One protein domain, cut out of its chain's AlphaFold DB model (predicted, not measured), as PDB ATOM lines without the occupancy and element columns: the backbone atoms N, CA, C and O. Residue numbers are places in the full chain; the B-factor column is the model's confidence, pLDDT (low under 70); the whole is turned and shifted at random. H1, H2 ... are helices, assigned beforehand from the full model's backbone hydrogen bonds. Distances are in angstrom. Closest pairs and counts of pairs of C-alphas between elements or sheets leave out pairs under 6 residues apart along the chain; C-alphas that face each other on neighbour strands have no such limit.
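Overview. This is residues 10 to 108 of the 169 residues of an uncharacterized protein of Aspergillus ochraceoroseus IBT 24754 (UniProt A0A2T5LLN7). A small head, made of helices H1, H2 and H3 with the long loop 43 to 65, bears one long helix, H4, whose residues 87 to 108 stick out like a handle. The handle makes much of the length: the C-alphas span 68 by 24 by 22 A. The printed part has 99 residues with four named helices, H1 to H4 in order, and no named strand; it is all helix and loose, with a radius of gyration of the C-alphas of 18.1 A.

Along the chain. H1, residues 13 to 28, begins at C-alpha 13 (207.417, 206.114, 123.118) and measures 21.9 A. H2 is residues 32 to 42, H3 residues 66 to 71. H4, residues 78 to 108, measures 44.7 A and ends at C-alpha 108 (214.446, 222.810, 160.151).

Arrangement. H1 and H2 touch only at the corner, the closest C-alphas, Phe 26 and Ile 35, 6.9 A apart. H1, with residues 15 to 19 alone, touches H4, with residues 78 to 82 alone, at a steep tilt of 62 degrees; the closest C-alphas, Ala 16 and Arg 82, are 7.5 A apart. H3 touches no helix. In H1, H2, H3 and H4 every O i to N i+4 pair is within hydrogen-bond range.

Size, cuts and confidence. The printed part has no cut. The link H2 to H3 is long. Residues 10 to 13 and 60 to 65 have pLDDT under 70.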
ATOM      1  N   PHE A  10     212.500 212.481 126.472       60.31
ATOM      2  CA  PHE A  10     211.657 211.350 126.854       60.31
ATOM      3  C   PHE A  10     210.313 211.411 126.127       60.31
ATOM      4  O   PHE A  10     209.287 211.679 126.754       60.31
ATOM      5  N   PRO A  11     210.276 211.155 124.805       61.19
ATOM      6  CA  PRO A  11     209.004 210.935 124.143       61.19
ATOM      7  C   PRO A  11     208.291 209.772 124.845       61.19
ATOM      8  O   PRO A  11     208.932 208.790 125.225       61.19
ATOM      9  N   GLU A  12     206.968 209.863 124.995       59.50
ATOM     10  CA  GLU A  12     206.067 208.812 125.521       59.50
ATOM     11  C   GLU A  12     206.399 207.399 124.987       59.50
ATOM     12  O   GLU A  12     206.204 206.385 125.659       59.50
ATOM     13  N   ASN A  13     206.975 207.334 123.785       63.34
ATOM     14  CA  ASN A  13     207.417 206.114 123.118       63.34
ATOM     15  C   ASN A  13     208.603 205.410 123.794       63.34
ATOM     16  O   ASN A  13     208.785 204.219 123.576       63.34
ATOM     17  N   THR A  14     209.412 206.093 124.606       74.00
ATOM     18  CA  THR A  14     210.577 205.489 125.283       74.00
ATOM     19  C   THR A  14     210.163 204.374 126.231       74.00
ATOM     20  O   THR A  14     210.753 203.295 126.212       74.00
ATOM     21  N   LEU A  15     209.094 204.595 126.998       77.44
ATOM     22  CA  LEU A  15     208.556 203.590 127.903       77.44
ATOM     23  C   LEU A  15     207.951 202.420 127.117       77.44
ATOM     24  O   LEU A  15     208.234 201.268 127.428       77.44
ATOM     25  N   ALA A  16     207.204 202.690 126.043       80.12
ATOM     26  CA  ALA A  16     206.664 201.638 125.178       80.12
ATOM     27  C   ALA A  16     207.770 200.800 124.502       80.12
ATOM     28  O   ALA A  16     207.663 199.577 124.441       80.12
ATOM     29  N   CYS A  17     208.854 201.435 124.045       84.12
ATOM     30  CA  CYS A  17     210.021 200.759 123.473       84.12
ATOM     31  C   CYS A  17     210.780 199.924 124.511       84.12
ATOM     32  O   CYS A  17     211.229 198.822 124.201       84.12
ATOM     33  N   HIS A  18     210.908 200.417 125.745       86.19
ATOM     34  CA  HIS A  18     211.526 199.655 126.825       86.19
ATOM     35  C   HIS A  18     210.691 198.419 127.187       86.19
ATOM     36  O   HIS A  18     211.234 197.316 127.248       86.19
ATOM     37  N   LEU A  19     209.371 198.575 127.355       86.69
ATOM     38  CA  LEU A  19     208.473 197.444 127.614       86.69
ATOM     39  C   LEU A  19     208.505 196.429 126.461       86.69
ATOM     40  O   LEU A  19     208.525 195.230 126.720       86.69
ATOM     41  N   GLU A  20     208.568 196.888 125.207       88.56
ATOM     42  CA  GLU A  20     208.743 196.013 124.039       88.56
ATOM     43  C   GLU A  20     210.034 195.200 124.136       88.56
ATOM     44  O   GLU A  20     210.017 193.987 123.945       88.56
ATOM     45  N   SER A  21     211.152 195.856 124.450       88.38
ATOM     46  CA  SER A  21     212.444 195.185 124.591       88.38
ATOM     47  C   SER A  21     212.414 194.142 125.711       88.38
ATOM     48  O   SER A  21     212.891 193.024 125.510       88.38
ATOM     49  N   GLN A  22     211.789 194.459 126.849       89.00
ATOM     50  CA  GLN A  22     211.611 193.520 127.960       89.00
ATOM     51  C   GLN A  22     210.675 192.360 127.618       89.00
ATOM     52  O   GLN A  22     210.925 191.228 128.022       89.00
ATOM     53  N   TRP A  23     209.601 192.607 126.873       89.44
ATOM     54  CA  TRP A  23     208.715 191.536 126.428       89.44
ATOM     55  C   TRP A  23     209.419 190.610 125.436       89.44
ATOM     56  O   TRP A  23     209.358 189.386 125.556       89.44
ATOM     57  N   GLN A  24     210.144 191.199 124.485       89.88
ATOM     58  CA  GLN A  24     210.932 190.473 123.497       89.88
ATOM     59  C   GLN A  24     212.020 189.623 124.163       89.88
ATOM     60  O   GLN A  24     212.162 188.448 123.843       89.88
ATOM     61  N   SER A  25     212.703 190.202 125.146       90.44
ATOM     62  CA  SER A  25     213.193 189.568 126.369       90.44
ATOM     63  C   SER A  25     212.714 188.157 126.707       90.44
ATOM     64  O   SER A  25     213.350 187.122 126.460       90.44
ATOM     65  N   PHE A  26     211.536 188.150 127.327       87.94
ATOM     66  CA  PHE A  26     210.855 186.966 127.831       87.94
ATOM     67  C   PHE A  26     210.462 186.003 126.715       87.94
ATOM     68  O   PHE A  26     210.521 184.787 126.903       87.94
ATOM     69  N   PHE A  27     210.113 186.531 125.542       86.75
ATOM     70  CA  PHE A  27     209.753 185.717 124.389       86.75
ATOM     71  C   PHE A  27     210.960 184.962 123.814       86.75
ATOM     72  O   PHE A  27     210.890 183.753 123.605       86.75
ATOM     73  N   GLN A  28     212.095 185.643 123.616       87.88
ATOM     74  CA  GLN A  28     213.333 185.025 123.121       87.88
ATOM     75  C   GLN A  28     213.869 183.968 124.081       87.88
ATOM     76  O   GLN A  28     214.307 182.903 123.655       87.88
ATOM     77  N   SER A  29     213.779 184.241 125.381       88.38
ATOM     78  CA  SER A  29     214.143 183.282 126.427       88.38
ATOM     79  C   SER A  29     213.104 182.169 126.630       88.38
ATOM     80  O   SER A  29     213.294 181.321 127.498       88.38
ATOM     81  N   LYS A  30     212.017 182.144 125.837       81.62
ATOM     82  CA  LYS A  30     210.889 181.201 125.943       81.62
ATOM     83  C   LYS A  30     210.361 181.055 127.373       81.62
ATOM     84  O   LYS A  30     209.932 179.979 127.792       81.62
ATOM     85  N   ASN A  31     210.343 182.160 128.114       83.12
ATOM     86  CA  ASN A  31     209.850 182.223 129.484       83.12
ATOM     87  C   ASN A  31     208.313 182.251 129.518       83.12
ATOM     88  O   ASN A  31     207.683 183.216 129.957       83.12
ATOM     89  N   SER A  32     207.713 181.138 129.094       84.56
ATOM     90  CA  SER A  32     206.287 180.820 129.212       84.56
ATOM     91  C   SER A  32     205.664 181.190 130.568       84.56
ATOM     92  O   SER A  32     204.615 181.832 130.561       84.56
ATOM     93  N   PRO A  33     206.263 180.855 131.736       86.38
ATOM     94  CA  PRO A  33     205.630 181.150 133.023       86.38
ATOM     95  C   PRO A  33     205.523 182.652 133.314       86.38
ATOM     96  O   PRO A  33     204.523 183.094 133.880       86.38
ATOM     97  N   VAL A  34     206.515 183.451 132.904       88.06
ATOM     98  CA  VAL A  34     206.496 184.911 133.095       88.06
ATOM     99  C   VAL A  34     205.414 185.537 132.223       88.06
ATOM    100  O   VAL A  34     204.586 186.296 132.724       88.06
ATOM    101  N   ILE A  35     205.378 185.169 130.939       87.06
ATOM    102  CA  ILE A  35     204.385 185.677 129.986       87.06
ATOM    103  C   ILE A  35     202.970 185.308 130.441       87.06
ATOM    104  O   ILE A  35     202.107 186.182 130.494       87.06
ATOM    105  N   ARG A  36     202.755 184.055 130.858       86.50
ATOM    106  CA  ARG A  36     201.469 183.591 131.390       86.50
ATOM    107  C   ARG A  36     201.052 184.358 132.642       86.50
ATOM    108  O   ARG A  36     199.922 184.809 132.721       86.50
ATOM    109  N   THR A  37     201.965 184.580 133.588       89.62
ATOM    110  CA  THR A  37     201.654 185.337 134.814       89.62
ATOM    111  C   THR A  37     201.231 186.772 134.498       89.62
ATOM    112  O   THR A  37     200.316 187.302 135.126       89.62
ATOM    113  N   ILE A  38     201.884 187.416 133.525       88.81
ATOM    114  CA  ILE A  38     201.512 188.766 133.085       88.81
ATOM    115  C   ILE A  38     200.129 188.736 132.418       88.81
ATOM    116  O   ILE A  38     199.278 189.556 132.763       88.81
ATOM    117  N   GLN A  39     199.883 187.783 131.518       88.44
ATOM    118  CA  GLN A  39     198.596 187.625 130.832       88.44
ATOM    119  C   GLN A  39     197.447 187.339 131.799       88.44
ATOM    120  O   GLN A  39     196.418 188.001 131.710       88.44
ATOM    121  N   ASP A  40     197.648 186.451 132.774       88.25
ATOM    122  CA  ASP A  40     196.656 186.118 133.800       88.25
ATOM    123  C   ASP A  40     196.387 187.326 134.712       88.25
ATOM    124  O   ASP A  40     195.237 187.663 134.999       88.25
ATOM    125  N   ARG A  41     197.439 188.050 135.125       89.25
ATOM    126  CA  ARG A  41     197.311 189.229 135.998       89.25
ATOM    127  C   ARG A  41     196.556 190.375 135.333       89.25
ATOM    128  O   ARG A  41     195.813 191.091 136.003       89.25
ATOM    129  N   PHE A  42     196.797 190.591 134.046       88.31
ATOM    130  CA  PHE A  42     196.180 191.674 133.291       88.31
ATOM    131  C   PHE A  42     195.011 191.203 132.426       88.31
ATOM    132  O   PHE A  42     194.452 192.032 131.716       88.31
ATOM    133  N   GLN A  43     194.605 189.934 132.480       89.06
ATOM    134  CA  GLN A  43     193.523 189.380 131.657       89.06
ATOM    135  C   GLN A  43     193.620 189.852 130.195       89.06
ATOM    136  O   GLN A  43     192.726 190.523 129.670       89.06
ATOM    137  N   CYS A  44     194.787 189.644 129.589       88.31
ATOM    138  CA  CYS A  44     195.142 190.138 128.262       88.31
ATOM    139  C   CYS A  44     195.890 189.065 127.472       88.31
ATOM    140  O   CYS A  44     196.487 188.161 128.051       88.31
ATOM    141  N   CYS A  45     195.879 189.191 126.151       88.00
ATOM    142  CA  CYS A  45     196.581 188.309 125.228       88.00
ATOM    143  C   CYS A  45     197.552 189.132 124.384       88.00
ATOM    144  O   CYS A  45     197.192 190.193 123.876       88.00
ATOM    145  N   GLY A  46     198.783 188.635 124.256       87.00
ATOM    146  CA  GLY A  46     199.844 189.253 123.461       87.00
ATOM    147  C   GLY A  46     200.251 190.671 123.892       87.00
ATOM    148  O   GLY A  46     199.622 191.319 124.732       87.00
ATOM    149  N   PHE A  47     201.375 191.155 123.362       87.25
ATOM    150  CA  PHE A  47     201.942 192.429 123.809       87.25
ATOM    151  C   PHE A  47     201.280 193.629 123.131       87.25
ATOM    152  O   PHE A  47     200.510 194.342 123.779       87.25
ATOM    153  N   ARG A  48     201.539 193.848 121.831       85.44
ATOM    154  CA  ARG A  48     200.916 194.948 121.064       85.44
ATOM    155  C   ARG A  48     199.526 194.602 120.550       85.44
ATOM    156  O   ARG A  48     198.654 195.464 120.502       85.44
ATOM    157  N   SER A  49     199.335 193.345 120.172       85.38
ATOM    158  CA  SER A  49     198.093 192.790 119.637       85.38
ATOM    159  C   SER A  49     197.805 191.451 120.311       85.38
ATOM    160  O   SER A  49     198.720 190.841 120.855       85.38
ATOM    161  N   ILE A  50     196.559 190.983 120.233       83.94
ATOM    162  CA  ILE A  50     196.072 189.726 120.833       83.94
ATOM    163  C   ILE A  50     196.929 188.527 120.403       83.94
ATOM    164  O   ILE A  50     197.215 187.635 121.198       83.94
ATOM    165  N   HIS A  51     197.386 188.547 119.153       82.38
ATOM    166  CA  HIS A  51     198.159 187.476 118.524       82.38
ATOM    167  C   HIS A  51     199.678 187.695 118.589       82.38
ATOM    168  O   HIS A  51     200.455 186.833 118.182       82.38
ATOM    169  N   ASP A  52     200.132 188.857 119.066       81.12
ATOM    170  CA  ASP A  52     201.545 189.228 119.013       81.12
ATOM    171  C   ASP A  52     202.301 188.677 120.222       81.12
ATOM    172  O   ASP A  52     202.115 189.146 121.350       81.12
ATOM    173  N   ARG A  53     203.167 187.682 119.978       81.62
ATOM    174  CA  ARG A  53     204.023 187.052 121.002       81.62
ATOM    175  C   ARG A  53     203.219 186.594 122.228       81.62
ATOM    176  O   ARG A  53     203.684 186.702 123.364       81.62
ATOM    177  N   ALA A  54     201.991 186.140 121.982       81.81
ATOM    178  CA  ALA A  54     201.096 185.615 122.997       81.81
ATOM    179  C   ALA A  54     201.539 184.219 123.448       81.81
ATOM    180  O   ALA A  54     202.317 183.541 122.775       81.81
ATOM    181  N   TRP A  55     201.043 183.818 124.614       78.06
ATOM    182  CA  TRP A  55     201.188 182.463 125.117       78.06
ATOM    183  C   TRP A  55     199.794 181.817 125.063       78.06
ATOM    184  O   TRP A  55     198.823 182.521 125.341       78.06
ATOM    185  N   PRO A  56     199.647 180.532 124.701       77.88
ATOM    186  CA  PRO A  56     200.675 179.595 124.238       77.88
ATOM    187  C   PRO A  56     201.357 180.056 122.945       77.88
ATOM    188  O   PRO A  56     200.738 180.724 122.120       77.88
ATOM    189  N   PHE A  57     202.646 179.738 122.793       78.88
ATOM    190  CA  PHE A  57     203.380 180.091 121.580       78.88
ATOM    191  C   PHE A  57     202.790 179.363 120.369       78.88
ATOM    192  O   PHE A  57     202.280 178.252 120.489       78.88
ATOM    193  N   LYS A  58     202.875 180.001 119.198       72.12
ATOM    194  CA  LYS A  58     202.454 179.394 117.938       72.12
ATOM    195  C   LYS A  58     203.314 178.165 117.654       72.12
ATOM    196  O   LYS A  58     204.486 178.296 117.305       72.12
ATOM    197  N   ASP A  59     202.697 177.000 117.744       72.56
ATOM    198  CA  ASP A  59     203.277 175.708 117.386       72.56
ATOM    199  C   ASP A  59     202.363 175.025 116.357       72.56
ATOM    200  O   ASP A  59     201.284 175.524 116.040       72.56
ATOM    201  N   ARG A  60     202.764 173.870 115.810       66.12
ATOM    202  CA  ARG A  60     201.944 173.148 114.812       66.12
ATOM    203  C   ARG A  60     200.535 172.799 115.317       66.12
ATOM    204  O   ARG A  60     199.636 172.672 114.492       66.12
ATOM    205  N   ASP A  61     200.363 172.691 116.633       64.81
ATOM    206  CA  ASP A  61     199.102 172.335 117.294       64.81
ATOM    207  C   ASP A  61     198.313 173.548 117.821       64.81
ATOM    208  O   ASP A  61     197.124 173.431 118.113       64.81
ATOM    209  N   HIS A  62     198.942 174.726 117.926       67.69
ATOM    210  CA  HIS A  62     198.340 175.922 118.519       67.69
ATOM    211  C   HIS A  62     198.436 177.101 117.546       67.69
ATOM    212  O   HIS A  62     199.519 177.619 117.272       67.69
ATOM    213  N   GLY A  63     197.284 177.520 117.016       67.69
ATOM    214  CA  GLY A  63     197.171 178.696 116.156       67.69
ATOM    215  C   GLY A  63     197.346 180.011 116.919       67.69
ATOM    216  O   GLY A  63     197.321 180.056 118.147       67.69
ATOM    217  N   ASP A  64     197.458 181.115 116.180       67.81
ATOM    218  CA  ASP A  64     197.688 182.455 116.743       67.81
ATOM    219  C   ASP A  64     196.533 182.944 117.652       67.81
ATOM    220  O   ASP A  64     196.681 183.902 118.409       67.81
ATOM    221  N   ASN A  65     195.378 182.274 117.607       68.12
ATOM    222  CA  ASN A  65     194.181 182.513 118.418       68.12
ATOM    223  C   ASN A  65     194.072 181.606 119.661       68.12
ATOM    224  O   ASN A  65     193.055 181.649 120.354       68.12
ATOM    225  N   ALA A  66     195.092 180.796 119.969       75.88
ATOM    226  CA  ALA A  66     195.063 179.883 121.113       75.88
ATOM    227  C   ALA A  66     194.821 180.615 122.444       75.88
ATOM    228  O   ALA A  66     194.064 180.126 123.276       75.88
ATOM    229  N   CYS A  67     195.397 181.809 122.617       77.00
ATOM    230  CA  CYS A  67     195.190 182.620 123.817       77.00
ATOM    231  C   CYS A  67     193.723 183.056 123.972       77.00
ATOM    232  O   CYS A  67     193.136 182.874 125.033       77.00
ATOM    233  N   GLU A  68     193.090 183.555 122.907       78.94
ATOM    234  CA  GLU A  68     191.681 183.967 122.951       78.94
ATOM    235  C   GLU A  68     190.753 182.771 123.205       78.94
ATOM    236  O   GLU A  68     189.843 182.860 124.023       78.94
ATOM    237  N   LEU A  69     191.011 181.632 122.558       76.38
ATOM    238  CA  LEU A  69     190.178 180.436 122.694       76.38
ATOM    239  C   LEU A  69     190.326 179.747 124.059       76.38
ATOM    240  O   LEU A  69     189.353 179.189 124.560       76.38
ATOM    241  N   GLN A  70     191.523 179.761 124.654       75.44
ATOM    242  CA  GLN A  70     191.786 179.091 125.934       75.44
ATOM    243  C   GLN A  70     191.538 179.991 127.147       75.44
ATOM    244  O   GLN A  70     191.051 179.512 128.169       75.44
ATOM    245  N   LEU A  71     191.893 181.275 127.054       76.69
ATOM    246  CA  LEU A  71     191.840 182.220 128.175       76.69
ATOM    247  C   LEU A  71     190.670 183.209 128.056       76.69
ATOM    248  O   LEU A  71     190.266 183.795 129.058       76.69
ATOM    249  N   GLY A  72     190.103 183.398 126.858       79.31
ATOM    250  CA  GLY A  72     188.947 184.273 126.637       79.31
ATOM    251  C   GLY A  72     189.266 185.771 126.627       79.31
ATOM    252  O   GLY A  72     188.349 186.588 126.692       79.31
ATOM    253  N   TYR A  73     190.543 186.168 126.581       82.31
ATOM    254  CA  TYR A  73     190.927 187.581 126.633       82.31
ATOM    255  C   TYR A  73     191.030 188.202 125.234       82.31
ATOM    256  O   TYR A  73     191.754 187.710 124.373       82.31
ATOM    257  N   GLN A  74     190.360 189.343 125.033       79.94
ATOM    258  CA  GLN A  74     190.290 190.061 123.745       79.94
ATOM    259  C   GLN A  74     191.010 191.418 123.756       79.94
ATOM    260  O   GLN A  74     190.695 192.321 122.982       79.94
ATOM    261  N   ARG A  75     191.968 191.610 124.666       86.69
ATOM    262  CA  ARG A  75     192.692 192.881 124.820       86.69
ATOM    263  C   ARG A  75     194.198 192.668 124.841       86.69
ATOM    264  O   ARG A  75     194.658 191.644 125.338       86.69
ATOM    265  N   SER A  76     194.954 193.650 124.352       89.00
ATOM    266  CA  SER A  76     196.420 193.624 124.369       89.00
ATOM    267  C   SER A  76     196.991 194.012 125.735       89.00
ATOM    268  O   SER A  76     196.406 194.814 126.471       89.00
ATOM    269  N   CYS A  77     198.148 193.446 126.091       88.44
ATOM    270  CA  CYS A  77     198.774 193.680 127.393       88.44
ATOM    271  C   CYS A  77     199.488 195.034 127.501       88.44
ATOM    272  O   CYS A  77     199.639 195.542 128.612       88.44
ATOM    273  N   LEU A  78     199.893 195.654 126.386       87.56
ATOM    274  CA  LEU A  78     200.640 196.918 126.388       87.56
ATOM    275  C   LEU A  78     199.922 198.039 127.158       87.56
ATOM    276  O   LEU A  78     200.551 198.733 127.953       87.56
ATOM    277  N   GLY A  79     198.616 198.212 126.934       85.69
ATOM    278  CA  GLY A  79     197.807 199.244 127.592       85.69
ATOM    279  C   GLY A  79     197.804 199.123 129.121       85.69
ATOM    280  O   GLY A  79     198.388 199.977 129.795       85.69
ATOM    281  N   PRO A  80     197.203 198.056 129.685       86.44
ATOM    282  CA  PRO A  80     197.097 197.888 131.135       86.44
ATOM    283  C   PRO A  80     198.459 197.731 131.823       86.44
ATOM    284  O   PRO A  80     198.639 198.187 132.954       86.44
ATOM    285  N   TRP A  81     199.446 197.125 131.155       87.56
ATOM    286  CA  TRP A  81     200.776 196.958 131.737       87.56
ATOM    287  C   TRP A  81     201.525 198.292 131.856       87.56
ATOM    288  O   TRP A  81     202.161 198.554 132.884       87.56
ATOM    289  N   ARG A  82     201.384 199.181 130.863       85.50
ATOM    290  CA  ARG A  82     201.936 200.540 130.910       85.50
ATOM    291  C   ARG A  82     201.337 201.366 132.045       85.50
ATOM    292  O   ARG A  82     202.082 202.002 132.788       85.50
ATOM    293  N   GLU A  83     200.017 201.343 132.202       84.75
ATOM    294  CA  GLU A  83     199.341 202.076 133.282       84.75
ATOM    295  C   GLU A  83     199.819 201.616 134.662       84.75
ATOM    296  O   GLU A  83     200.073 202.435 135.549       84.75
ATOM    297  N   GLN A  84     200.011 200.307 134.838       84.56
ATOM    298  CA  GLN A  84     200.530 199.763 136.086       84.56
ATOM    299  C   GLN A  84     201.964 200.236 136.365       84.56
ATOM    300  O   GLN A  84     202.267 200.623 137.495       84.56
ATOM    301  N   GLN A  85     202.839 200.252 135.354       81.19
ATOM    302  CA  GLN A  85     204.197 200.797 135.484       81.19
ATOM    303  C   GLN A  85     204.184 202.286 135.860       81.19
ATOM    304  O   GLN A  85     204.914 202.697 136.764       81.19
ATOM    305  N   GLN A  86     203.318 203.084 135.230       84.12
ATOM    306  CA  GLN A  86     203.173 204.506 135.550       84.12
ATOM    307  C   GLN A  86     202.699 204.726 136.992       84.12
ATOM    308  O   GLN A  86     203.269 205.558 137.700       84.12
ATOM    309  N   ARG A  87     201.720 203.947 137.468       84.69
ATOM    310  CA  ARG A  87     201.239 204.023 138.860       84.69
ATOM    311  C   ARG A  87     202.329 203.696 139.874       84.69
ATOM    312  O   ARG A  87     202.462 204.404 140.866       84.69
ATOM    313  N   VAL A  88     203.117 202.649 139.628       85.19
ATOM    314  CA  VAL A  88     204.237 202.288 140.512       85.19
ATOM    315  C   VAL A  88     205.288 203.397 140.526       85.19
ATOM    316  O   VAL A  88     205.730 203.796 141.600       85.19
ATOM    317  N   SER A  89     205.635 203.949 139.361       85.56
ATOM    318  CA  SER A  89     206.580 205.069 139.265       85.56
ATOM    319  C   SER A  89     206.091 206.293 140.048       85.56
ATOM    320  O   SER A  89     206.850 206.896 140.808       85.56
ATOM    321  N   TRP A  90     204.792 206.599 139.965       90.19
ATOM    322  CA  TRP A  90     204.170 207.654 140.765       90.19
ATOM    323  C   TRP A  90     204.254 207.381 142.272       90.19
ATOM    324  O   TRP A  90     204.610 208.275 143.037       90.19
ATOM    325  N   MET A  91     203.993 206.147 142.714       91.81
ATOM    326  CA  MET A  91     204.131 205.775 144.129       91.81
ATOM    327  C   MET A  91     205.569 205.944 144.630       91.81
ATOM    328  O   MET A  91     205.777 206.481 145.716       91.81
ATOM    329  N   VAL A  92     206.561 205.537 143.832       92.31
ATOM    330  CA  VAL A  92     207.985 205.705 144.166       92.31
ATOM    331  C   VAL A  92     208.359 207.186 144.231       92.31
ATOM    332  O   VAL A  92     209.045 207.606 145.162       92.31
ATOM    333  N   PHE A  93     207.872 207.994 143.290       93.94
ATOM    334  CA  PHE A  93     208.095 209.437 143.281       93.94
ATOM    335  C   PHE A  93     207.519 210.117 144.532       93.94
ATOM    336  O   PHE A  93     208.221 210.869 145.210       93.94
ATOM    337  N   VAL A  94     206.272 209.799 144.889       95.88
ATOM    338  CA  VAL A  94     205.629 210.305 146.111       95.88
ATOM    339  C   VAL A  94     206.398 209.868 147.359       95.88
ATOM    340  O   VAL A  94     206.647 210.692 148.239       95.88
ATOM    341  N   ALA A  95     206.831 208.607 147.427       96.50
ATOM    342  CA  ALA A  95     207.630 208.107 148.544       96.50
ATOM    343  C   ALA A  95     208.972 208.851 148.676       96.50
ATOM    344  O   ALA A  95     209.366 209.222 149.784       96.50
ATOM    345  N   ALA A  96     209.651 209.129 147.559       96.88
ATOM    346  CA  ALA A  96     210.894 209.896 147.549       96.88
ATOM    347  C   ALA A  96     210.687 211.339 148.043       96.88
ATOM    348  O   ALA A  96     211.466 211.825 148.866       96.88
ATOM    349  N   ILE A  97     209.613 212.008 147.602       96.88
ATOM    350  CA  ILE A  97     209.253 213.350 148.085       96.88
ATOM    351  C   ILE A  97     208.949 213.328 149.582       96.88
ATOM    352  O   ILE A  97     209.434 214.192 150.309       96.88
ATOM    353  N   ALA A  98     208.180 212.348 150.058       96.69
ATOM    354  CA  ALA A  98     207.855 212.223 151.475       96.69
ATOM    355  C   ALA A  98     209.123 212.061 152.330       96.69
ATOM    356  O   ALA A  98     209.289 212.762 153.327       96.69
ATOM    357  N   MET A  99     210.061 211.212 151.901       96.38
ATOM    358  CA  MET A  99     211.359 211.049 152.567       96.38
ATOM    359  C   MET A  99     212.172 212.348 152.587       96.38
ATOM    360  O   MET A  99     212.764 212.698 153.612       96.38
ATOM    361  N   LEU A 100     212.179 213.090 151.477       95.38
ATOM    362  CA  LEU A 100     212.843 214.389 151.402       95.38
ATOM    363  C   LEU A 100     212.200 215.392 152.365       95.38
ATOM    364  O   LEU A 100     212.915 216.053 153.115       95.38
ATOM    365  N   ALA A 101     210.869 215.462 152.400       94.94
ATOM    366  CA  ALA A 101     210.128 216.338 153.301       94.94
ATOM    367  C   ALA A 101     210.410 216.014 154.774       94.94
ATOM    368  O   ALA A 101     210.639 216.931 155.558       94.94
ATOM    369  N   VAL A 102     210.478 214.731 155.143       94.75
ATOM    370  CA  VAL A 102     210.859 214.304 156.501       94.75
ATOM    371  C   VAL A 102     212.281 214.750 156.835       94.75
ATOM    372  O   VAL A 102     212.510 215.314 157.903       94.75
ATOM    373  N   LYS A 103     213.242 214.546 155.927       91.31
ATOM    374  CA  LYS A 103     214.647 214.921 156.150       91.31
ATOM    375  C   LYS A 103     214.816 216.436 156.293       91.31
ATOM    376  O   LYS A 103     215.517 216.898 157.188       91.31
ATOM    377  N   VAL A 104     214.152 217.200 155.431       91.38
ATOM    378  CA  VAL A 104     214.150 218.666 155.460       91.38
ATOM    379  C   VAL A 104     213.452 219.172 156.722       91.38
ATOM    380  O   VAL A 104     214.017 219.985 157.449       91.38
ATOM    381  N   GLY A 105     212.277 218.627 157.038       90.31
ATOM    382  CA  GLY A 105     211.551 218.915 158.269       90.31
ATOM    383  C   GLY A 105     212.402 218.647 159.505       90.31
ATOM    384  O   GLY A 105     212.488 219.507 160.368       90.31
ATOM    385  N   PHE A 106     213.117 217.522 159.561       88.19
ATOM    386  CA  PHE A 106     214.037 217.218 160.656       88.19
ATOM    387  C   PHE A 106     215.152 218.264 160.791       88.19
ATOM    388  O   PHE A 106     215.445 218.681 161.904       88.19
ATOM    389  N   VAL A 107     215.744 218.741 159.692       85.31
ATOM    390  CA  VAL A 107     216.791 219.782 159.733       85.31
ATOM    391  C   VAL A 107     216.246 221.133 160.207       85.31
ATOM    392  O   VAL A 107     216.905 221.810 160.991       85.31
ATOM    393  N   TYR A 108     215.050 221.527 159.764       83.25
ATOM    394  CA  TYR A 108     214.446 222.810 160.151       83.25
ATOM    395  C   TYR A 108     213.821 222.788 161.552       83.25
ATOM    396  O   TYR A 108     213.823 223.807 162.240       83.25
TER     397      TYR A 108